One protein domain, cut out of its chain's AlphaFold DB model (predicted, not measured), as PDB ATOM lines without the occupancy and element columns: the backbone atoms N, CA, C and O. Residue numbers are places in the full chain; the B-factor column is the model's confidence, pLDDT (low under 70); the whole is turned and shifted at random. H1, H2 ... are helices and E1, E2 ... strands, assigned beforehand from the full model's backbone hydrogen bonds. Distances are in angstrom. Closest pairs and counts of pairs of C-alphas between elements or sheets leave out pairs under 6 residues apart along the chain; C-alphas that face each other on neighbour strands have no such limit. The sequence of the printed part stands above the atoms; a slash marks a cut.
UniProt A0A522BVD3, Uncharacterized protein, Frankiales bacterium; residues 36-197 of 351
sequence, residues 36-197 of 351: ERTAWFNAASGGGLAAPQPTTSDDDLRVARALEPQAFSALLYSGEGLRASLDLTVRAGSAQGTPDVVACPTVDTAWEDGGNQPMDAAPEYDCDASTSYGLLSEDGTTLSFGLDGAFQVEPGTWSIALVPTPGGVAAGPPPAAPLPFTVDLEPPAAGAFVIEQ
ATOM      1  N   GLU A  36     108.561 113.286 120.338       95.44
ATOM      2  CA  GLU A  36     109.619 113.902 119.534       95.44
ATOM      3  C   GLU A  36     110.803 112.959 119.347       95.44
ATOM      4  O   GLU A  36     111.525 113.047 118.351       95.44
ATOM      5  N   ARG A  37     111.026 112.090 120.338       96.31
ATOM      6  CA  ARG A  37     112.126 111.132 120.369       96.31
ATOM      7  C   ARG A  37     111.755 109.911 121.200       96.31
ATOM      8  O   ARG A  37     111.151 110.049 122.267       96.31
ATOM      9  N   THR A  38     112.164 108.736 120.741       97.19
ATOM     10  CA  THR A  38     111.937 107.451 121.404       97.19
ATOM     11  C   THR A  38     113.143 106.540 121.244       97.19
ATOM     12  O   THR A  38     113.532 106.180 120.137       97.19
ATOM     13  N   ALA A  39     113.706 106.091 122.357       96.56
ATOM     14  CA  ALA A  39     114.869 105.220 122.332       96.56
ATOM     15  C   ALA A  39     114.709 104.009 123.241       96.56
ATOM     16  O   ALA A  39     113.954 104.027 124.218       96.56
ATOM     17  N   TRP A  40     115.471 102.954 122.959       95.44
ATOM     18  CA  TRP A  40     115.701 101.895 123.934       95.44
ATOM     19  C   TRP A  40     117.139 101.393 123.920       95.44
ATOM     20  O   TRP A  40     117.783 101.258 122.877       95.44
ATOM     21  N   PHE A  41     117.621 101.103 125.123       93.38
ATOM     22  CA  PHE A  41     119.015 100.812 125.423       93.38
ATOM     23  C   PHE A  41     119.143  99.399 125.971       93.38
ATOM     24  O   PHE A  41     118.257  98.911 126.673       93.38
ATOM     25  N   ASN A  42     120.242  98.726 125.645       90.06
ATOM     26  CA  ASN A  42     120.444  97.313 125.932       90.06
ATOM     27  C   ASN A  42     121.823  97.061 126.547       90.06
ATOM     28  O   ASN A  42     122.849  97.480 126.016       90.06
ATOM     29  N   ALA A  43     121.874  96.308 127.644       82.06
ATOM     30  CA  ALA A  43     123.134  95.922 128.273       82.06
ATOM     31  C   ALA A  43     123.893  94.882 127.426       82.06
ATOM     32  O   ALA A  43     125.118  94.779 127.497       82.06
ATOM     33  N   ALA A  44     123.185  94.113 126.589       70.62
ATOM     34  CA  ALA A  44     123.782  93.062 125.766       70.62
ATOM     35  C   ALA A  44     124.570  93.593 124.553       70.62
ATOM     36  O   ALA A  44     125.461  92.898 124.063       70.62
ATOM     37  N   SER A  45     124.289  94.807 124.069       57.16
ATOM     38  CA  SER A  45     124.997  95.405 122.925       57.16
ATOM     39  C   SER A  45     126.418  95.887 123.270       57.16
ATOM     40  O   SER A  45     127.208  96.120 122.359       57.16
ATOM     41  N   GLY A  46     126.794  95.917 124.558       53.53
ATOM     42  CA  GLY A  46     128.136  96.270 125.056       53.53
ATOM     43  C   GLY A  46     129.166  95.124 125.126       53.53
ATOM     44  O   GLY A  46     130.227  95.295 125.723       53.53
ATOM     45  N   GLY A  47     128.885  93.943 124.557       51.81
ATOM     46  CA  GLY A  47     129.868  92.846 124.451       51.81
ATOM     47  C   GLY A  47     129.914  91.839 125.615       51.81
ATOM     48  O   GLY A  47     130.855  91.046 125.694       51.81
ATOM     49  N   GLY A  48     128.909  91.826 126.499       48.00
ATOM     50  CA  GLY A  48     128.685  90.740 127.468       48.00
ATOM     51  C   GLY A  48     128.127  89.463 126.818       48.00
ATOM     52  O   GLY A  48     127.812  89.459 125.629       48.00
ATOM     53  N   LEU A  49     127.996  88.365 127.584       43.97
ATOM     54  CA  LEU A  49     127.280  87.153 127.147       43.97
ATOM     55  C   LEU A  49     125.912  87.572 126.601       43.97
ATOM     56  O   LEU A  49     125.045  87.973 127.375       43.97
ATOM     57  N   ALA A  50     125.763  87.537 125.276       42.19
ATOM     58  CA  ALA A  50     124.610  88.110 124.610       42.19
ATOM     59  C   ALA A  50     123.336  87.462 125.163       42.19
ATOM     60  O   ALA A  50     123.102  86.265 124.970       42.19
ATOM     61  N   ALA A  51     122.503  88.264 125.833       48.00
ATOM     62  CA  ALA A  51     121.085  87.955 125.899       48.00
ATOM     63  C   ALA A  51     120.613  87.673 124.458       48.00
ATOM     64  O   ALA A  51     121.178  88.251 123.518       48.00
ATOM     65  N   PRO A  52     119.651  86.757 124.246       57.28
ATOM     66  CA  PRO A  52     119.131  86.498 122.908       57.28
ATOM     67  C   PRO A  52     118.835  87.832 122.226       57.28
ATOM     68  O   PRO A  52     118.251  88.717 122.855       57.28
ATOM     69  N   GLN A  53     119.315  87.986 120.984       62.28
ATOM     70  CA  GLN A  53     119.122  89.230 120.249       62.28
ATOM     71  C   GLN A  53     117.636  89.604 120.316       62.28
ATOM     72  O   GLN A  53     116.787  88.754 120.025       62.28
ATOM     73  N   PRO A  54     117.326  90.825 120.767       66.25
ATOM     74  CA  PRO A  54     115.953  91.252 120.950       66.25
ATOM     75  C   PRO A  54     115.222  91.168 119.612       66.25
ATOM     76  O   PRO A  54     115.743  91.560 118.572       66.25
ATOM     77  N   THR A  55     114.015  90.609 119.638       73.44
ATOM     78  CA  THR A  55     113.111  90.546 118.476       73.44
ATOM     79  C   THR A  55     112.284  91.820 118.313       73.44
ATOM     80  O   THR A  55     111.424  91.895 117.439       73.44
ATOM     81  N   THR A  56     112.504  92.783 119.202       80.56
ATOM     82  CA  THR A  56     111.900  94.111 119.221       80.56
ATOM     83  C   THR A  56     112.387  94.892 118.008       80.56
ATOM     84  O   THR A  56     113.565  94.797 117.661       80.56
ATOM     85  N   SER A  57     111.489  95.597 117.320       85.50
ATOM     86  CA  SER A  57     111.900  96.420 116.181       85.50
ATOM     87  C   SER A  57     112.603  97.685 116.668       85.50
ATOM     88  O   SER A  57     112.538  98.021 117.852       85.50
ATOM     89  N   ASP A  58     113.289  98.372 115.759       85.00
ATOM     90  CA  ASP A  58     114.042  99.576 116.110       85.00
ATOM     91  C   ASP A  58     113.129 100.725 116.575       85.00
ATOM     92  O   ASP A  58     113.568 101.552 117.367       85.00
ATOM     93  N   ASP A  59     111.867 100.739 116.136       87.56
ATOM     94  CA  ASP A  59     110.884 101.781 116.468       87.56
ATOM     95  C   ASP A  59     110.105 101.484 117.766       87.56
ATOM     96  O   ASP A  59     109.400 102.343 118.292       87.56
ATOM     97  N   ASP A  60     110.187 100.253 118.273       93.00
ATOM     98  CA  ASP A  60     109.490  99.850 119.493       93.00
ATOM     99  C   ASP A  60     110.255 100.253 120.742       93.00
ATOM    100  O   ASP A  60     111.467 100.444 120.725       93.00
ATOM    101  N   LEU A  61     109.562 100.251 121.874       96.12
ATOM    102  CA  LEU A  61     110.178 100.407 123.182       96.12
ATOM    103  C   LEU A  61     110.383  99.036 123.830       96.12
ATOM    104  O   LEU A  61     109.645  98.080 123.572       96.12
ATOM    105  N   ARG A  62     111.370  98.933 124.720       95.00
ATOM    106  CA  ARG A  62     111.691  97.693 125.422       95.00
ATOM    107  C   ARG A  62     112.106  97.961 126.855       95.00
ATOM    108  O   ARG A  62     113.060  98.691 127.116       95.00
ATOM    109  N   VAL A  63     111.469  97.247 127.775       94.69
ATOM    110  CA  VAL A  63     111.868  97.216 129.183       94.69
ATOM    111  C   VAL A  63     112.092  95.768 129.595       94.69
ATOM    112  O   VAL A  63     111.222  94.910 129.431       94.69
ATOM    113  N   ALA A  64     113.282  95.469 130.110       91.50
ATOM    114  CA  ALA A  64     113.645  94.115 130.500       91.50
ATOM    115  C   ALA A  64     114.467  94.087 131.785       91.50
ATOM    116  O   ALA A  64     115.407  94.860 131.984       91.50
ATOM    117  N   ARG A  65     114.137  93.118 132.634       87.56
ATOM    118  CA  ARG A  65     114.767  92.865 133.923       87.56
ATOM    119  C   ARG A  65     115.301  91.444 133.981       87.56
ATOM    120  O   ARG A  65     114.582  90.492 133.683       87.56
ATOM    121  N   ALA A  66     116.521  91.309 134.490       80.12
ATOM    122  CA  ALA A  66     117.012  90.065 135.070       80.12
ATOM    123  C   ALA A  66     117.584  90.356 136.468       80.12
ATOM    124  O   ALA A  66     116.839  90.775 137.349       80.12
ATOM    125  N   LEU A  67     118.891  90.168 136.671       67.75
ATOM    126  CA  LEU A  67     119.580  90.576 137.903       67.75
ATOM    127  C   LEU A  67     119.790  92.097 137.972       67.75
ATOM    128  O   LEU A  67     119.704  92.684 139.044       67.75
ATOM    129  N   GLU A  68     119.997  92.719 136.817       67.19
ATOM    130  CA  GLU A  68     120.145  94.162 136.607       67.19
ATOM    131  C   GLU A  68     119.167  94.602 135.498       67.19
ATOM    132  O   GLU A  68     118.584  93.733 134.823       67.19
ATOM    133  N   PRO A  69     118.944  95.917 135.298       67.06
ATOM    134  CA  PRO A  69     118.263  96.416 134.109       67.06
ATOM    135  C   PRO A  69     118.977  95.903 132.855       67.06
ATOM    136  O   PRO A  69     120.126  96.248 132.589       67.06
ATOM    137  N   GLN A  70     118.312  95.031 132.099       81.50
ATOM    138  CA  GLN A  70     118.864  94.506 130.850       81.50
ATOM    139  C   GLN A  70     118.520  95.409 129.673       81.50
ATOM    140  O   GLN A  70     119.321  95.528 128.748       81.50
ATOM    141  N   ALA A  71     117.345  96.034 129.719       88.31
ATOM    142  CA  ALA A  71     116.944  97.061 128.777       88.31
ATOM    143  C   ALA A  71     115.992  98.058 129.433       88.31
ATOM    144  O   ALA A  71     115.217  97.685 130.322       88.31
ATOM    145  N   PHE A  72     116.045  99.300 128.971       94.56
ATOM    146  CA  PHE A  72     115.104 100.345 129.348       94.56
ATOM    147  C   PHE A  72     114.870 101.295 128.172       94.56
ATOM    148  O   PHE A  72     115.673 101.336 127.233       94.56
ATOM    149  N   SER A  73     113.779 102.051 128.229       97.44
ATOM    150  CA  SER A  73     113.381 102.981 127.171       97.44
ATOM    151  C   SER A  73     113.386 104.425 127.640       97.44
ATOM    152  O   SER A  73     113.202 104.680 128.824       97.44
ATOM    153  N   ALA A  74     113.558 105.362 126.714       98.06
ATOM    154  CA  ALA A  74     113.440 106.792 126.964       98.06
ATOM    155  C   ALA A  74     112.485 107.440 125.955       98.06
ATOM    156  O   ALA A  74     112.438 107.037 124.791       98.06
ATOM    157  N   LEU A  75     111.724 108.432 126.410       98.19
ATOM    158  CA  LEU A  75     110.776 109.199 125.609       98.19
ATOM    159  C   LEU A  75     110.976 110.697 125.846       98.19
ATOM    160  O   LEU A  75     111.274 111.122 126.967       98.19
ATOM    161  N   LEU A  76     110.782 111.489 124.794       98.00
ATOM    162  CA  LEU A  76     110.800 112.948 124.835       98.00
ATOM    163  C   LEU A  76     109.499 113.501 124.251       98.00
ATOM    164  O   LEU A  76     109.124 113.147 123.131       98.00
ATOM    165  N   TYR A  77     108.855 114.400 124.987       97.62
ATOM    166  CA  TYR A  77     107.678 115.143 124.541       97.62
ATOM    167  C   TYR A  77     107.862 116.632 124.818       97.62
ATOM    168  O   TYR A  77     108.448 117.016 125.833       97.62
ATOM    169  N   SER A  78     107.292 117.472 123.957       96.12
ATOM    170  CA  SER A  78     107.144 118.900 124.221       96.12
ATOM    171  C   SER A  78     105.716 119.255 124.617       96.12
ATOM    172  O   SER A  78     104.740 118.682 124.135       96.12
ATOM    173  N   GLY A  79     105.590 120.230 125.510       92.69
ATOM    174  CA  GLY A  79     104.327 120.837 125.895       92.69
ATOM    175  C   GLY A  79     104.321 121.336 127.338       92.69
ATOM    176  O   GLY A  79     104.935 120.758 128.233       92.69
ATOM    177  N   GLU A  80     103.609 122.436 127.562       91.56
ATOM    178  CA  GLU A  80     103.522 123.095 128.864       91.56
ATOM    179  C   GLU A  80     102.408 122.492 129.724       91.56
ATOM    180  O   GLU A  80     101.265 122.388 129.285       91.56
ATOM    181  N   GLY A  81     102.722 122.154 130.974       91.06
ATOM    182  CA  GLY A  81     101.749 121.684 131.957       91.06
ATOM    183  C   GLY A  81     102.411 121.327 133.281       91.06
ATOM    184  O   GLY A  81     103.633 121.343 133.393       91.06
ATOM    185  N   LEU A  82     101.610 121.012 134.298       93.06
ATOM    186  CA  LEU A  82     102.114 120.548 135.602       93.06
ATOM    187  C   LEU A  82     101.913 119.047 135.810       93.06
ATOM    188  O   LEU A  82     102.510 118.471 136.720       93.06
ATOM    189  N   ARG A  83     101.055 118.429 134.997       95.19
ATOM    190  CA  ARG A  83     100.718 117.010 135.036       95.19
ATOM    191  C   ARG A  83     100.497 116.490 133.627       95.19
ATOM    192  O   ARG A  83     100.068 117.239 132.750       95.19
ATOM    193  N   ALA A  84     100.775 115.214 133.440       96.44
ATOM    194  CA  ALA A  84     100.499 114.509 132.205       96.44
ATOM    195  C   ALA A  84     100.165 113.042 132.490       96.44
ATOM    196  O   ALA A  84     100.553 112.495 133.520       96.44
ATOM    197  N   SER A  85      99.477 112.389 131.564       97.06
ATOM    198  CA  SER A  85      99.319 110.938 131.539       97.06
ATOM    199  C   SER A  85     100.030 110.358 130.326       97.06
ATOM    200  O   SER A  85     100.031 110.965 129.253       97.06
ATOM    201  N   LEU A  86     100.620 109.178 130.498       98.00
ATOM    202  CA  LEU A  86     101.262 108.421 129.429       98.00
ATOM    203  C   LEU A  86     100.674 107.010 129.372       98.00
ATOM    204  O   LEU A  86     100.861 106.236 130.307       98.00
ATOM    205  N   ASP A  87     100.022 106.679 128.264       97.94
ATOM    206  CA  ASP A  87      99.443 105.368 127.978       97.94
ATOM    207  C   ASP A  87     100.208 104.692 126.836       97.94
ATOM    208  O   ASP A  87     100.237 105.178 125.704       97.94
ATOM    209  N   LEU A  88     100.826 103.546 127.120       98.12
ATOM    210  CA  LEU A  88     101.623 102.796 126.151       98.12
ATOM    211  C   LEU A  88     101.007 101.433 125.865       98.12
ATOM    212  O   LEU A  88     100.710 100.662 126.778       98.12
ATOM    213  N   THR A  89     100.874 101.107 124.584       97.81
ATOM    214  CA  THR A  89     100.367  99.804 124.151       97.81
ATOM    215  C   THR A  89     101.442  98.736 124.320       97.81
ATOM    216  O   THR A  89     102.526  98.819 123.744       97.81
ATOM    217  N   VAL A  90     101.132  97.685 125.069       96.31
ATOM    218  CA  VAL A  90     101.941  96.472 125.165       96.31
ATOM    219  C   VAL A  90     101.771  95.665 123.886       96.31
ATOM    220  O   VAL A  90     100.665  95.248 123.530       96.31
ATOM    221  N   ARG A  91     102.882  95.363 123.212       94.94
ATOM    222  CA  ARG A  91     102.849  94.531 122.012       94.94
ATOM    223  C   ARG A  91     102.313  93.143 122.341       94.94
ATOM    224  O   ARG A  91     102.859  92.436 123.198       94.94
ATOM    225  N   ALA A  92     101.316  92.702 121.581       92.00
ATOM    226  CA  ALA A  92     100.708  91.389 121.746       92.00
ATOM    227  C   ALA A  92     101.752  90.254 121.706       92.00
ATOM    228  O   ALA A  92     102.521  90.120 120.755       92.00
ATOM    229  N   GLY A  93     101.760  89.415 122.748       87.38
ATOM    230  CA  GLY A  93     102.652  88.255 122.853       87.38
ATOM    231  C   GLY A  93     104.125  88.575 123.142       87.38
ATOM    232  O   GLY A  93     104.939  87.654 123.120       87.38
ATOM    233  N   SER A  94     104.478  89.836 123.411       87.06
ATOM    234  CA  SER A  94     105.851  90.224 123.773       87.06
ATOM    235  C   SER A  94     106.169  90.020 125.256       87.06
ATOM    236  O   SER A  94     107.310  89.712 125.606       87.06
ATOM    237  N   ALA A  95     105.162  90.168 126.122       85.56
ATOM    238  CA  ALA A  95     105.341  90.138 127.563       85.56
ATOM    239  C   ALA A  95     105.738  88.736 128.053       85.56
ATOM    240  O   ALA A  95     105.023  87.751 127.856       85.56
ATOM    241  N   GLN A  96     106.882  88.659 128.728       87.25
ATOM    242  CA  GLN A  96     107.354  87.487 129.457       87.25
ATOM    243  C   GLN A  96     107.484  87.858 130.931       87.25
ATOM    244  O   GLN A  96     108.162  88.827 131.261       87.25
ATOM    245  N   GLY A  97     106.865  87.080 131.820       87.31
ATOM    246  CA  GLY A  97     106.745  87.455 133.230       87.31
ATOM    247  C   GLY A  97     105.672  88.524 133.454       87.31
ATOM    248  O   GLY A  97     104.835  88.767 132.587       87.31
ATOM    249  N   THR A  98     105.677  89.137 134.636       89.06
ATOM    250  CA  THR A  98     104.779  90.252 134.971       89.06
ATOM    251  C   THR A  98     105.563  91.552 134.820       89.06
ATOM    252  O   THR A  98     106.553  91.710 135.538       89.06
ATOM    253  N   PRO A  99     105.178  92.449 133.894       90.38
ATOM    254  CA  PRO A  99     105.826  93.746 133.754       90.38
ATOM    255  C   PRO A  99     105.784  94.521 135.074       90.38
ATOM    256  O   PRO A  99     104.715  94.706 135.649       90.38
ATOM    257  N   ASP A 100     106.952  94.954 135.539       92.00
ATOM    258  CA  ASP A 100     107.123  95.788 136.733       92.00
ATOM    259  C   ASP A 100     108.007  96.978 136.346       92.00
ATOM    260  O   ASP A 100     109.241  96.922 136.411       92.00
ATOM    261  N   VAL A 101     107.351  98.003 135.799       95.12
ATOM    262  CA  VAL A 101     107.969  99.150 135.129       95.12
ATOM    263  C   VAL A 101     107.608 100.426 135.880       95.12
ATOM    264  O   VAL A 101     106.452 100.631 136.248       95.12
ATOM    265  N   VAL A 102     108.586 101.307 136.049       96.44
ATOM    266  CA  VAL A 102     108.409 102.666 136.560       96.44
ATOM    267  C   VAL A 102     108.873 103.676 135.519       96.44
ATOM    268  O   VAL A 102     109.790 103.409 134.743       96.44
ATOM    269  N   ALA A 103     108.237 104.836 135.525       97.88
ATOM    270  CA  ALA A 103     108.714 106.023 134.846       97.88
ATOM    271  C   ALA A 103     109.528 106.868 135.832       97.88
ATOM    272  O   ALA A 103     109.063 107.131 136.945       97.88
ATOM    273  N   CYS A 104     110.702 107.319 135.399       97.62
ATOM    274  CA  CYS A 104     111.570 108.249 136.120       97.62
ATOM    275  C   CYS A 104     111.977 109.407 135.190       97.62
ATOM    276  O   CYS A 104     112.055 109.193 133.977       97.62
ATOM    277  N   PRO A 105     112.235 110.621 135.699       97.94
ATOM    278  CA  PRO A 105     112.825 111.688 134.899       97.94
ATOM    279  C   PRO A 105     114.226 111.294 134.420       97.94
ATOM    280  O   PRO A 105     114.999 110.688 135.170       97.94
ATOM    281  N   THR A 106     114.573 111.659 133.187       97.94
ATOM    282  CA  THR A 106     115.985 111.687 132.786       97.94
ATOM    283  C   THR A 106     116.664 112.926 133.368       97.94
ATOM    284  O   THR A 106     116.015 113.914 133.705       97.94
ATOM    285  N   VAL A 107     117.989 112.888 133.486       96.75
ATOM    286  CA  VAL A 107     118.778 114.043 133.942       96.75
ATOM    287  C   VAL A 107     118.920 115.094 132.833       96.75
ATOM    288  O   VAL A 107     119.020 116.285 133.120       96.75
ATOM    289  N   ASP A 108     118.907 114.665 131.567       96.06
ATOM    290  CA  ASP A 108     119.000 115.535 130.395       96.06
ATOM    291  C   ASP A 108     118.238 114.981 129.170       96.06
ATOM    292  O   ASP A 108     117.590 113.930 129.220       96.06
ATOM    293  N   THR A 109     118.314 115.709 128.052       97.06
ATOM    294  CA  THR A 109     117.715 115.347 126.754       97.06
ATOM    295  C   THR A 109     118.767 115.045 125.672       97.06
ATOM    296  O   THR A 109     118.469 115.101 124.472       97.06
ATOM    297  N   ALA A 110     120.022 114.799 126.062       95.38
ATOM    298  CA  ALA A 110     121.181 114.683 125.170       95.38
ATOM    299  C   ALA A 110     121.419 113.247 124.655       95.38
ATOM    300  O   ALA A 110     122.525 112.908 124.240       95.38
ATOM    301  N   TRP A 111     120.381 112.415 124.673       96.06
ATOM    302  CA  TRP A 111     120.397 111.021 124.231       96.06
ATOM    303  C   TRP A 111     119.866 110.867 122.798       96.06
ATOM    304  O   TRP A 111     118.995 111.618 122.365       96.06
ATOM    305  N   GLU A 112     120.380 109.898 122.043       95.12
ATOM    306  CA  GLU A 112     120.031 109.701 120.628       95.12
ATOM    307  C   GLU A 112     118.716 108.927 120.445       95.12
ATOM    308  O   GLU A 112     118.309 108.148 121.305       95.12
ATOM    309  N   ASP A 113     118.056 109.131 119.305       95.38
ATOM    310  CA  ASP A 113     116.824 108.423 118.931       95.38
ATOM    311  C   ASP A 113     117.094 107.000 118.409       95.38
ATOM    312  O   ASP A 113     118.168 106.719 117.869       95.38
ATOM    313  N   GLY A 114     116.093 106.121 118.495       93.25
ATOM    314  CA  GLY A 114     116.096 104.807 117.845       93.25
ATOM    315  C   GLY A 114     116.366 103.613 118.764       93.25
ATOM    316  O   GLY A 114     116.527 103.737 119.980       93.25
ATOM    317  N   GLY A 115     116.398 102.422 118.169       90.81
ATOM    318  CA  GLY A 115     116.387 101.164 118.909       90.81
ATOM    319  C   GLY A 115     117.733 100.474 119.118       90.81
ATOM    320  O   GLY A 115     118.715 100.700 118.414       90.81
ATOM    321  N   ASN A 116     117.747  99.567 120.095       90.06
ATOM    322  CA  ASN A 116     118.844  98.655 120.436       90.06
ATOM    323  C   ASN A 116     120.186  99.348 120.677       90.06
ATOM    324  O   ASN A 116     121.253  98.820 120.339       90.06
ATOM    325  N   GLN A 117     120.131 100.532 121.268       92.06
ATOM    326  CA  GLN A 117     121.307 101.333 121.544       92.06
ATOM    327  C   GLN A 117     122.151 100.698 122.660       92.06
ATOM    328  O   GLN A 117     121.639  99.918 123.476       92.06
ATOM    329  N   PRO A 118     123.465 100.957 122.700       90.56
ATOM    330  CA  PRO A 118     124.309 100.442 123.764       90.56
ATOM    331  C   PRO A 118     124.040 101.181 125.081       90.56
ATOM    332  O   PRO A 118     123.739 102.371 125.096       90.56
ATOM    333  N   MET A 119     124.101 100.450 126.197       89.06
ATOM    334  CA  MET A 119     123.755 100.980 127.525       89.06
ATOM    335  C   MET A 119     124.649 102.151 127.974       89.06
ATOM    336  O   MET A 119     124.229 102.959 128.789       89.06
ATOM    337  N   ASP A 120     125.868 102.269 127.444       90.44
ATOM    338  CA  ASP A 120     126.775 103.395 127.709       90.44
ATOM    339  C   ASP A 120     126.378 104.694 126.985       90.44
ATOM    340  O   ASP A 120     126.877 105.757 127.344       90.44
ATOM    341  N   ALA A 121     125.475 104.619 126.002       93.56
ATOM    342  CA  ALA A 121     124.848 105.773 125.353       93.56
ATOM    343  C   ALA A 121     123.492 106.151 125.979       93.56
ATOM    344  O   ALA A 121     122.835 107.081 125.511       93.56
ATOM    345  N   ALA A 122     123.049 105.412 126.998       93.81
ATOM    346  CA  ALA A 122     121.761 105.636 127.629       93.81
ATOM    347  C   ALA A 122     121.773 106.903 128.503       93.81
ATOM    348  O   ALA A 122     122.795 107.191 129.131       93.81
ATOM    349  N   PRO A 123     120.659 107.654 128.578       96.56
ATOM    350  CA  PRO A 123     120.582 108.805 129.462       96.56
ATOM    351  C   PRO A 123     120.648 108.372 130.926       96.56
ATOM    352  O   PRO A 123     120.126 107.320 131.307       96.56
ATOM    353  N   GLU A 124     121.242 109.222 131.758       96.19
ATOM    354  CA  GLU A 124     121.093 109.110 133.206       96.19
ATOM    355  C   GLU A 124     119.641 109.437 133.597       96.19
ATOM    356  O   GLU A 124     118.981 110.263 132.959       96.19
ATOM    357  N   TYR A 125     119.128 108.775 134.633       95.81
ATOM    358  CA  TYR A 125     117.770 108.964 135.144       95.81
ATOM    359  C   TYR A 125     117.757 108.957 136.673       95.81
ATOM    360  O   TYR A 125     118.585 108.296 137.301       95.81
ATOM    361  N   ASP A 126     116.797 109.668 137.266       95.00
ATOM    362  CA  ASP A 126     116.689 109.850 138.716       95.00
ATOM    363  C   ASP A 126     115.298 109.453 139.226       95.00
ATOM    364  O   ASP A 126     114.365 110.253 139.281       95.00
ATOM    365  N   CYS A 127     115.157 108.187 139.619       94.25
ATOM    366  CA  CYS A 127     113.921 107.688 140.224       94.25
ATOM    367  C   CYS A 127     113.713 108.186 141.668       94.25
ATOM    368  O   CYS A 127     112.600 108.101 142.189       94.25
ATOM    369  N   ASP A 128     114.751 108.702 142.334       92.38
ATOM    370  CA  ASP A 128     114.626 109.237 143.691       92.38
ATOM    371  C   ASP A 128     114.008 110.648 143.672       92.38
ATOM    372  O   ASP A 128     113.284 111.012 144.602       92.38
ATOM    373  N   ALA A 129     114.244 111.423 142.605       90.56
ATOM    374  CA  ALA A 129     113.620 112.730 142.390       90.56
ATOM    375  C   ALA A 129     112.109 112.627 142.142       90.56
ATOM    376  O   ALA A 129     111.331 113.372 142.742       90.56
ATOM    377  N   SER A 130     111.690 111.713 141.265       94.50
ATOM    378  CA  SER A 130     110.281 111.393 141.031       94.50
ATOM    379  C   SER A 130     110.140 109.995 140.437       94.50
ATOM    380  O   SER A 130     110.962 109.554 139.638       94.50
ATOM    381  N   THR A 131     109.085 109.285 140.830       95.81
ATOM    382  CA  THR A 131     108.767 107.947 140.324       95.81
ATOM    383  C   THR A 131     107.267 107.830 140.113       95.81
ATOM    384  O   THR A 131     106.483 108.068 141.034       95.81
ATOM    385  N   SER A 132     106.868 107.361 138.931       96.81
ATOM    386  CA  SER A 132     105.505 106.902 138.660       96.81
ATOM    387  C   SER A 132     105.511 105.411 138.354       96.81
ATOM    388  O   SER A 132     106.170 104.962 137.419       96.81
ATOM    389  N   TYR A 133     104.732 104.634 139.100       95.81
ATOM    390  CA  TYR A 133     104.562 103.205 138.840       95.81
ATOM    391  C   TYR A 133     103.632 102.974 137.651       95.81
ATOM    392  O   TYR A 133     102.561 103.575 137.574       95.81
ATOM    393  N   GLY A 134     104.042 102.094 136.739       95.75
ATOM    394  CA  GLY A 134     103.226 101.686 135.606       95.75
ATOM    395  C   GLY A 134     102.054 100.825 136.059       95.75
ATOM    396  O   GLY A 134     102.233  99.810 136.735       95.75
ATOM    397  N   LEU A 135     100.848 101.216 135.667       95.75
ATOM    398  CA  LEU A 135      99.629 100.454 135.897       95.75
ATOM    399  C   LEU A 135      99.304  99.664 134.637       95.75
ATOM    400  O   LEU A 135      98.933 100.234 133.614       95.75
ATOM    401  N   LEU A 136      99.463  98.344 134.713       95.38
ATOM    402  CA  LEU A 136      99.050  97.456 133.637       95.38
ATOM    403  C   LEU A 136      97.530  97.261 133.699       95.38
ATOM    404  O   LEU A 136      96.990  96.883 134.741       95.38
ATOM    405  N   SER A 137      96.849  97.510 132.585       96.25
ATOM    406  CA  SER A 137      95.416  97.269 132.435       96.25
ATOM    407  C   SER A 137      95.055  95.795 132.674       96.25
ATOM    408  O   SER A 137      95.883  94.898 132.517       96.25
ATOM    409  N   GLU A 138      93.799  95.514 133.042       93.56
ATOM    410  CA  GLU A 138      93.350  94.142 133.355       93.56
ATOM    411  C   GLU A 138      93.506  93.162 132.182       93.56
ATOM    412  O   GLU A 138      93.723  91.967 132.384       93.56
ATOM    413  N   ASP A 139      93.402  93.659 130.950       93.38
ATOM    414  CA  ASP A 139      93.613  92.891 129.724       93.38
ATOM    415  C   ASP A 139      95.100  92.743 129.348       93.38
ATOM    416  O   ASP A 139      95.430  92.000 128.423       93.38
ATOM    417  N   GLY A 140      96.000  93.410 130.076       93.00
ATOM    418  CA  GLY A 140      97.444  93.347 129.877       93.00
ATOM    419  C   GLY A 140      97.936  94.056 128.617       93.00
ATOM    420  O   GLY A 140      99.052  93.777 128.177       93.00
ATOM    421  N   THR A 141      97.115  94.917 128.010       96.38
ATOM    422  CA  THR A 141      97.419  95.551 126.718       96.38
ATOM    423  C   THR A 141      97.909  96.984 126.838       96.38
ATOM    424  O   THR A 141      98.517  97.476 125.896       96.38
ATOM    425  N   THR A 142      97.667  97.659 127.961       97.31
ATOM    426  CA  THR A 142      97.989  99.077 128.143       97.31
ATOM    427  C   THR A 142      98.744  99.271 129.447       97.31
ATOM    428  O   THR A 142      98.336  98.761 130.490       97.31
ATOM    429  N   LEU A 143      99.855  99.996 129.384       97.69
ATOM    430  CA  LEU A 143     100.658 100.387 130.532       97.69
ATOM    431  C   LEU A 143     100.546 101.902 130.718       97.69
ATOM    432  O   LEU A 143     101.008 102.660 129.866       97.69
ATOM    433  N   SER A 144      99.934 102.317 131.824       98.00
ATOM    434  CA  SER A 144      99.606 103.717 132.107       98.00
ATOM    435  C   SER A 144     100.493 104.307 133.201       98.00
ATOM    436  O   SER A 144     100.769 103.647 134.205       98.00
ATOM    437  N   PHE A 145     100.886 105.570 133.049       98.25
ATOM    438  CA  PHE A 145     101.685 106.326 134.015       98.25
ATOM    439  C   PHE A 145     101.066 107.701 134.275       98.25
ATOM    440  O   PHE A 145     100.589 108.358 133.350       98.25
ATOM    441  N   GLY A 146     101.110 108.144 135.533       97.50
ATOM    442  CA  GLY A 146     100.740 109.501 135.931       97.50
ATOM    443  C   GLY A 146     101.996 110.318 136.199       97.50
ATOM    444  O   GLY A 146     102.762 109.999 137.102       97.50
ATOM    445  N   LEU A 147     102.214 111.362 135.413       97.38
ATOM    446  CA  LEU A 147     103.426 112.169 135.425       97.38
ATOM    447  C   LEU A 147     103.128 113.539 136.030       97.38
ATOM    448  O   LEU A 147     102.078 114.136 135.789       97.38
ATOM    449  N   ASP A 148     104.071 114.056 136.804       96.12
ATOM    450  CA  ASP A 148     104.027 115.400 137.368       96.12
ATOM    451  C   ASP A 148     105.160 116.276 136.821       96.12
ATOM    452  O   ASP A 148     106.008 115.835 136.047       96.12
ATOM    453  N   GLY A 149     105.186 117.545 137.220       95.31
ATOM    454  CA  GLY A 149     106.184 118.500 136.749       95.31
ATOM    455  C   GLY A 149     107.642 118.112 137.021       95.31
ATOM    456  O   GLY A 149     108.522 118.714 136.417       95.31
ATOM    457  N   ALA A 150     107.932 117.118 137.869       96.69
ATOM    458  CA  ALA A 150     109.302 116.650 138.086       96.69
ATOM    459  C   ALA A 150     109.854 115.837 136.899       96.69
ATOM    460  O   ALA A 150     111.063 115.671 136.791       96.69
ATOM    461  N   PHE A 151     108.990 115.378 135.985       97.56
ATOM    462  CA  PHE A 151     109.380 114.744 134.718       97.56
ATOM    463  C   PHE A 151     109.810 115.744 133.637       97.56
ATOM    464  O   PHE A 151     110.201 115.346 132.536       97.56
ATOM    465  N   GLN A 152     109.734 117.043 133.933       97.00
ATOM    466  CA  GLN A 152     110.235 118.089 133.057       97.00
ATOM    467  C   GLN A 152     111.687 118.413 133.397       97.00
ATOM    468  O   GLN A 152     111.974 118.983 134.449       97.00
ATOM    469  N   VAL A 153     112.595 118.091 132.476       95.00
ATOM    470  CA  VAL A 153     114.014 118.484 132.576       95.00
ATOM    471  C   VAL A 153     114.137 120.004 132.464       95.00
ATOM    472  O   VAL A 153     114.919 120.643 133.165       95.00
ATOM    473  N   GLU A 154     113.303 120.591 131.607       95.31
ATOM    474  CA  GLU A 154     113.104 122.027 131.461       95.31
ATOM    475  C   GLU A 154     111.600 122.302 131.319       95.31
ATOM    476  O   GLU A 154     110.879 121.442 130.804       95.31
ATOM    477  N   PRO A 155     111.097 123.480 131.735       94.69
ATOM    478  CA  PRO A 155     109.690 123.823 131.554       94.69
ATOM    479  C   PRO A 155     109.251 123.653 130.095       94.69
ATOM    480  O   PRO A 155     109.824 124.269 129.197       94.69
ATOM    481  N   GLY A 156     108.226 122.833 129.871       94.50
ATOM    482  CA  GLY A 156     107.723 122.515 128.537       94.50
ATOM    483  C   GLY A 156     108.384 121.311 127.858       94.50
ATOM    484  O   GLY A 156     107.980 120.971 126.750       94.50
ATOM    485  N   THR A 157     109.359 120.655 128.493       97.50
ATOM    486  CA  THR A 157     110.105 119.524 127.923       97.50
ATOM    487  C   THR A 157     110.080 118.340 128.879       97.50
ATOM    488  O   THR A 157     110.783 118.323 129.890       97.50
ATOM    489  N   TRP A 158     109.289 117.327 128.543       97.94
ATOM    490  CA  TRP A 158     109.112 116.117 129.338       97.94
ATOM    491  C   TRP A 158     110.068 115.039 128.846       97.94
ATOM    492  O   TRP A 158     109.965 114.612 127.695       97.94
ATOM    493  N   SER A 159     110.980 114.582 129.705       98.12
ATOM    494  CA  SER A 159     111.919 113.517 129.353       98.12
ATOM    495  C   SER A 159     111.866 112.394 130.378       98.12
ATOM    496  O   SER A 159     112.076 112.588 131.575       98.12
ATOM    497  N   ILE A 160     111.479 111.218 129.891       98.44
ATOM    498  CA  ILE A 160     110.966 110.122 130.708       98.44
ATOM    499  C   ILE A 160     111.764 108.867 130.381       98.44
ATOM    500  O   ILE A 160     111.794 108.438 129.231       98.44
ATOM    501  N   ALA A 161     112.358 108.242 131.391       98.19
ATOM    502  CA  ALA A 161     112.937 106.910 131.314       98.19
ATOM    503  C   ALA A 161     111.946 105.875 131.866       98.19
ATOM    504  O   ALA A 161     111.484 105.984 133.000       98.19
ATOM    505  N   LEU A 162     111.640 104.847 131.080       98.00
ATOM    506  CA  LEU A 162     110.872 103.677 131.493       98.00
ATOM    507  C   LEU A 162     111.835 102.572 131.897       98.00
ATOM    508  O   LEU A 162     112.435 101.917 131.041       98.00
ATOM    509  N   VAL A 163     111.974 102.356 133.199       95.75
ATOM    510  CA  VAL A 163     112.957 101.437 133.770       95.75
ATOM    511  C   VAL A 163     112.266 100.340 134.577       95.75
ATOM    512  O   VAL A 163     111.156 100.526 135.079       95.75
ATOM    513  N   PRO A 164     112.888  99.164 134.740       93.50
ATOM    514  CA  PRO A 164     112.369  98.171 135.663       93.50
ATOM    515  C   PRO A 164     112.371  98.683 137.111       93.50
ATOM    516  O   PRO A 164     113.388  99.182 137.589       93.50
ATOM    517  N   THR A 165     111.303  98.435 137.869       89.12
ATOM    518  CA  THR A 165     111.131  98.950 139.239       89.12
ATOM    519  C   THR A 165     112.246  98.537 140.202       89.12
ATOM    520  O   THR A 165     112.386  97.336 140.466       89.12
ATOM    521  N   PRO A 166     113.045  99.460 140.763       75.12
ATOM    522  CA  PRO A 166     114.152  99.098 141.641       75.12
ATOM    523  C   PRO A 166     113.660  98.257 142.832       75.12
ATOM    524  O   PRO A 166     112.700  98.603 143.510       75.12
ATOM    525  N   GLY A 167     114.292  97.102 143.060       64.19
ATOM    526  CA  GLY A 167     113.950  96.209 144.174       64.19
ATOM    527  C   GLY A 167     112.702  95.325 144.008       64.19
ATOM    528  O   GLY A 167     112.471  94.502 144.887       64.19
ATOM    529  N   GLY A 168     111.952  95.418 142.900       55.53
ATOM    530  CA  GLY A 168     110.820  94.536 142.579       55.53
ATOM    531  C   GLY A 168     109.675  94.617 143.593       55.53
ATOM    532  O   GLY A 168     109.540  93.743 144.450       55.53
ATOM    533  N   VAL A 169     108.833  95.647 143.513       46.38
ATOM    534  CA  VAL A 169     107.664  95.779 144.398       46.38
ATOM    535  C   VAL A 169     106.454  95.062 143.808       46.38
ATOM    536  O   VAL A 169     105.463  95.667 143.416       46.38
ATOM    537  N   ALA A 170     106.476  93.730 143.823       45.84
ATOM    538  CA  ALA A 170     105.203  93.022 143.872       45.84
ATOM    539  C   ALA A 170     104.542  93.374 145.215       45.84
ATOM    540  O   ALA A 170     105.172  93.201 146.257       45.84
ATOM    541  N   ALA A 171     103.304  93.881 145.202       40.91
ATOM    542  CA  ALA A 171     102.524  94.175 146.405       40.91
ATOM    543  C   ALA A 171     102.503  92.954 147.353       40.91
ATOM    544  O   ALA A 171     101.749  92.002 147.159       40.91
ATOM    545  N   GLY A 172     103.388  92.953 148.352       51.12
ATOM    546  CA  GLY A 172     103.699  91.798 149.191       51.12
ATOM    547  C   GLY A 172     105.058  91.958 149.889       51.12
ATOM    548  O   GLY A 172     105.746  92.955 149.673       51.12
ATOM    549  N   PRO A 173     105.460  91.013 150.761       49.91
ATOM    550  CA  PRO A 173     106.827  90.975 151.275       49.91
ATOM    551  C   PRO A 173     107.796  90.978 150.083       49.91
ATOM    552  O   PRO A 173     107.547  90.217 149.143       49.91
ATOM    553  N   PRO A 174     108.867  91.796 150.097       51.19
ATOM    554  CA  PRO A 174     109.778  91.895 148.965       51.19
ATOM    555  C   PRO A 174     110.264  90.488 148.600       51.19
ATOM    556  O   PRO A 174     110.736  89.760 149.486       51.19
ATOM    557  N   PRO A 175     110.107  90.048 147.340       52.78
ATOM    558  CA  PRO A 175     110.654  88.769 146.931       52.78
ATOM    559  C   PRO A 175     112.170  88.810 147.148       52.78
ATOM    560  O   PRO A 175     112.825  89.813 146.877       52.78
ATOM    561  N   ALA A 176     112.749  87.713 147.643       58.12
ATOM    562  CA  ALA A 176     114.185  87.636 147.940       58.12
ATOM    563  C   ALA A 176     115.084  87.886 146.707       58.12
ATOM    564  O   ALA A 176     116.282  88.114 146.856       58.12
ATOM    565  N   ALA A 177     114.507  87.835 145.502       61.84
ATOM    566  CA  ALA A 177     115.116  88.270 144.259       61.84
ATOM    567  C   ALA A 177     114.037  88.863 143.332       61.84
ATOM    568  O   ALA A 177     112.932  88.311 143.269       61.84
ATOM    569  N   PRO A 178     114.339  89.945 142.595       67.12
ATOM    570  CA  PRO A 178     113.413  90.498 141.619       67.12
ATOM    571  C   PRO A 178     113.175  89.476 140.494       67.12
ATOM    572  O   PRO A 178     114.112  88.843 140.005       67.12
ATOM    573  N   LEU A 179     111.912  89.272 140.109       81.44
ATOM    574  CA  LEU A 179     111.558  88.303 139.070       81.44
ATOM    575  C   LEU A 179     111.963  88.843 137.688       81.44
ATOM    576  O   LEU A 179     111.742  90.024 137.411       81.44
ATOM    577  N   PRO A 180     112.551  88.009 136.812       86.56
ATOM    578  CA  PRO A 180     112.880  88.438 135.466       86.56
ATOM    579  C   PRO A 180     111.599  88.687 134.670       86.56
ATOM    580  O   PRO A 180     110.649  87.903 134.742       86.56
ATOM    581  N   PHE A 181     111.599  89.754 133.881       90.44
ATOM    582  CA  PHE A 181     110.529  90.026 132.934       90.44
ATOM    583  C   PHE A 181     111.075  90.717 131.687       90.44
ATOM    584  O   PHE A 181     112.188  91.246 131.653       90.44
ATOM    585  N   THR A 182     110.276  90.706 130.636       92.06
ATOM    586  CA  THR A 182     110.505  91.470 129.416       92.06
ATOM    587  C   THR A 182     109.161  91.942 128.908       92.06
ATOM    588  O   THR A 182     108.210  91.165 128.894       92.06
ATOM    589  N   VAL A 183     109.094  93.189 128.471       93.81
ATOM    590  CA  VAL A 183     107.939  93.739 127.776       93.81
ATOM    591  C   VAL A 183     108.425  94.590 126.610       93.81
ATOM    592  O   VAL A 183     109.360  95.379 126.766       93.81
ATOM    593  N   ASP A 184     107.791  94.406 125.455       95.69
ATOM    594  CA  ASP A 184     107.967  95.298 124.316       95.69
ATOM    595  C   ASP A 184     106.704  96.155 124.217       95.69
ATOM    596  O   ASP A 184     105.581  95.639 124.293       95.69
ATOM    597  N   LEU A 185     106.881  97.461 124.068       96.44
ATOM    598  CA  LEU A 185     105.782  98.402 123.888       96.44
ATOM    599  C   LEU A 185     105.818  98.882 122.442       96.44
ATOM    600  O   LEU A 185     106.888  99.062 121.858       96.44
ATOM    601  N   GLU A 186     104.643  99.043 121.852       96.50
ATOM    602  CA  GLU A 186     104.522  99.625 120.521       96.50
ATOM    603  C   GLU A 186     104.991 101.092 120.543       96.50
ATOM    604  O   GLU A 186     105.008 101.714 121.615       96.50
ATOM    605  N   PRO A 187     105.362 101.664 119.383       95.19
ATOM    606  CA  PRO A 187     105.681 103.080 119.303       95.19
ATOM    607  C   PRO A 187     104.500 103.900 119.852       95.19
ATOM    608  O   PRO A 187     103.348 103.555 119.555       95.19
ATOM    609  N   PRO A 188     104.740 104.964 120.641       96.00
ATOM    610  CA  PRO A 188     103.666 105.759 121.220       96.00
ATOM    611  C   PRO A 188     102.695 106.246 120.144       96.00
ATOM    612  O   PRO A 188     103.077 106.939 119.201       96.00
ATOM    613  N   ALA A 189     101.424 105.870 120.277       93.75
ATOM    614  CA  ALA A 189     100.389 106.337 119.368       93.75
ATOM    615  C   ALA A 189     100.136 107.841 119.564       93.75
ATOM    616  O   ALA A 189     100.378 108.400 120.634       93.75
ATOM    617  N   ALA A 190      99.575 108.502 118.551       90.50
ATOM    618  CA  ALA A 190      99.034 109.844 118.741       90.50
ATOM    619  C   ALA A 190      97.965 109.808 119.849       90.50
ATOM    620  O   ALA A 190      97.052 108.981 119.796       90.50
ATOM    621  N   GLY A 191      98.081 110.679 120.854       92.19
ATOM    622  CA  GLY A 191      97.213 110.628 122.036       92.19
ATOM    623  C   GLY A 191      97.739 109.785 123.198       92.19
ATOM    624  O   GLY A 191      97.106 109.792 124.245       92.19
ATOM    625  N   ALA A 192      98.871 109.087 123.046       95.75
ATOM    626  CA  ALA A 192      99.484 108.320 124.135       95.75
ATOM    627  C   ALA A 192      99.935 109.219 125.292       95.75
ATOM    628  O   ALA A 192      99.878 108.807 126.442       95.75
ATOM    629  N   PHE A 193     100.378 110.439 124.989       96.81
ATOM    630  CA  PHE A 193     100.771 111.424 125.984       96.81
ATOM    631  C   PHE A 193      99.768 112.573 125.997       96.81
ATOM    632  O   PHE A 193      99.500 113.195 124.966       96.81
ATOM    633  N   VAL A 194      99.211 112.848 127.170       95.69
ATOM    634  CA  VAL A 194      98.171 113.857 127.363       95.69
ATOM    635  C   VAL A 194      98.596 114.770 128.497       95.69
ATOM    636  O   VAL A 194      98.840 114.308 129.605       95.69
ATOM    637  N   ILE A 195      98.698 116.068 128.220       94.06
ATOM    638  CA  ILE A 195      99.030 117.066 129.234       94.06
ATOM    639  C   ILE A 195      97.734 117.573 129.850       94.06
ATOM    640  O   ILE A 195      96.923 118.205 129.171       94.06
ATOM    641  N   GLU A 196      97.571 117.345 131.149       90.44
ATOM    642  CA  GLU A 196      96.413 117.835 131.882       90.44
ATOM    643  C   GLU A 196      96.527 119.355 132.033       90.44
ATOM    644  O   GLU A 196      97.376 119.876 132.766       90.44
ATOM    645  N   GLN A 197      95.658 120.092 131.342       77.94
ATOM    646  CA  GLN A 197      95.536 121.524 131.573       77.94
ATOM    647  C   GLN A 197      94.792 121.752 132.882       77.94
ATOM    648  O   GLN A 197      93.664 121.291 133.069       77.94
TER     649      GLN A 197
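Overview. This is residues 36 to 197 of the 351 residues of an uncharacterized protein of Frankiales bacterium (UniProt A0A522BVD3). This is a sandwich of two unequal sheets, partly face to face with their strands crossed: the small sheet E7, E4, E11 covers part of a large, strongly twisted sheet of E1, E2, E3, E5, E6, E8, E9 and E10. The short helix H1 sits at the margin of the large sheet, beside the end of E6. The printed part has 162 residues, with one named helix and eleven named strands in the order E1, H1, then E2 to E11; the class is mostly strand, though under half of the residues are in named elements. The large sheet is branched and mixed, the small one antiparallel. The whole is compact and rounded, spanning 43 by 35 by 30 A, with a radius of gyration of the C-alphas of 14.8 A.

Along the chain. In the large sheet, E3, residues 69 to 78, measures 27.0 A from first to last C-alpha, E9, residues 157 to 164, 22.8 A, and E1, residues 37 to 42, 17.1 A from C-alpha 37 at (112.126, 111.132, 120.369). E2 is residues 61 to 65, E5 101 to 105, E6 114 to 118, E8 152 to 154 and E10 181 to 185. In the small sheet, E4, residues 83 to 89, measures 20.4 A, E7, residues 142 to 148, 19.7 A, and E11, residues 193 to 196, ends at C-alpha 196 (96.413, 117.835, 131.882). H1 is residues 43 to 46.

Arrangement. E1 is on one side of E3, antiparallel, with N 39 and O 74 2.9 A apart; E2 and E9 are on the other side, both antiparallel, with N 64 and O 71 2.9 A and N 75 and O 160 2.8 A apart. E6 is on the other side of E1 from E3 and parallel to E1, N 42 to O 117 2.8 A; E10 is antiparallel to E2, N 63 to O 183 3.0 A. E5 and E8 are antiparallel to E9, N 104 to O 161 2.9 A and N 157 to O 154 2.9 A. E2 and E3, and E8 and E9, are hairpins. H1 is on this sheet, over none of its strands, at a height of 4.5 A, and is too short for any O i to N i+4 pair. E4 has E7 and E11 as antiparallel neighbours, N 86 to O 145 3.0 A and N 85 to O 194 2.8 A. The facing parts of the two sheets are 9.9 A centre to centre, their strands at 62 degrees.

Size, cuts and confidence. The printed part has no cut. The C-alphas farthest apart, Leu 49 and Gln 197, are 47.0 A apart. The links H1 to E2, E4 to E5, E6 to E7 and E9 to E10 are long. Residues 45 to 54, 67 to 69 and 167 to 178 are under pLDDT 70.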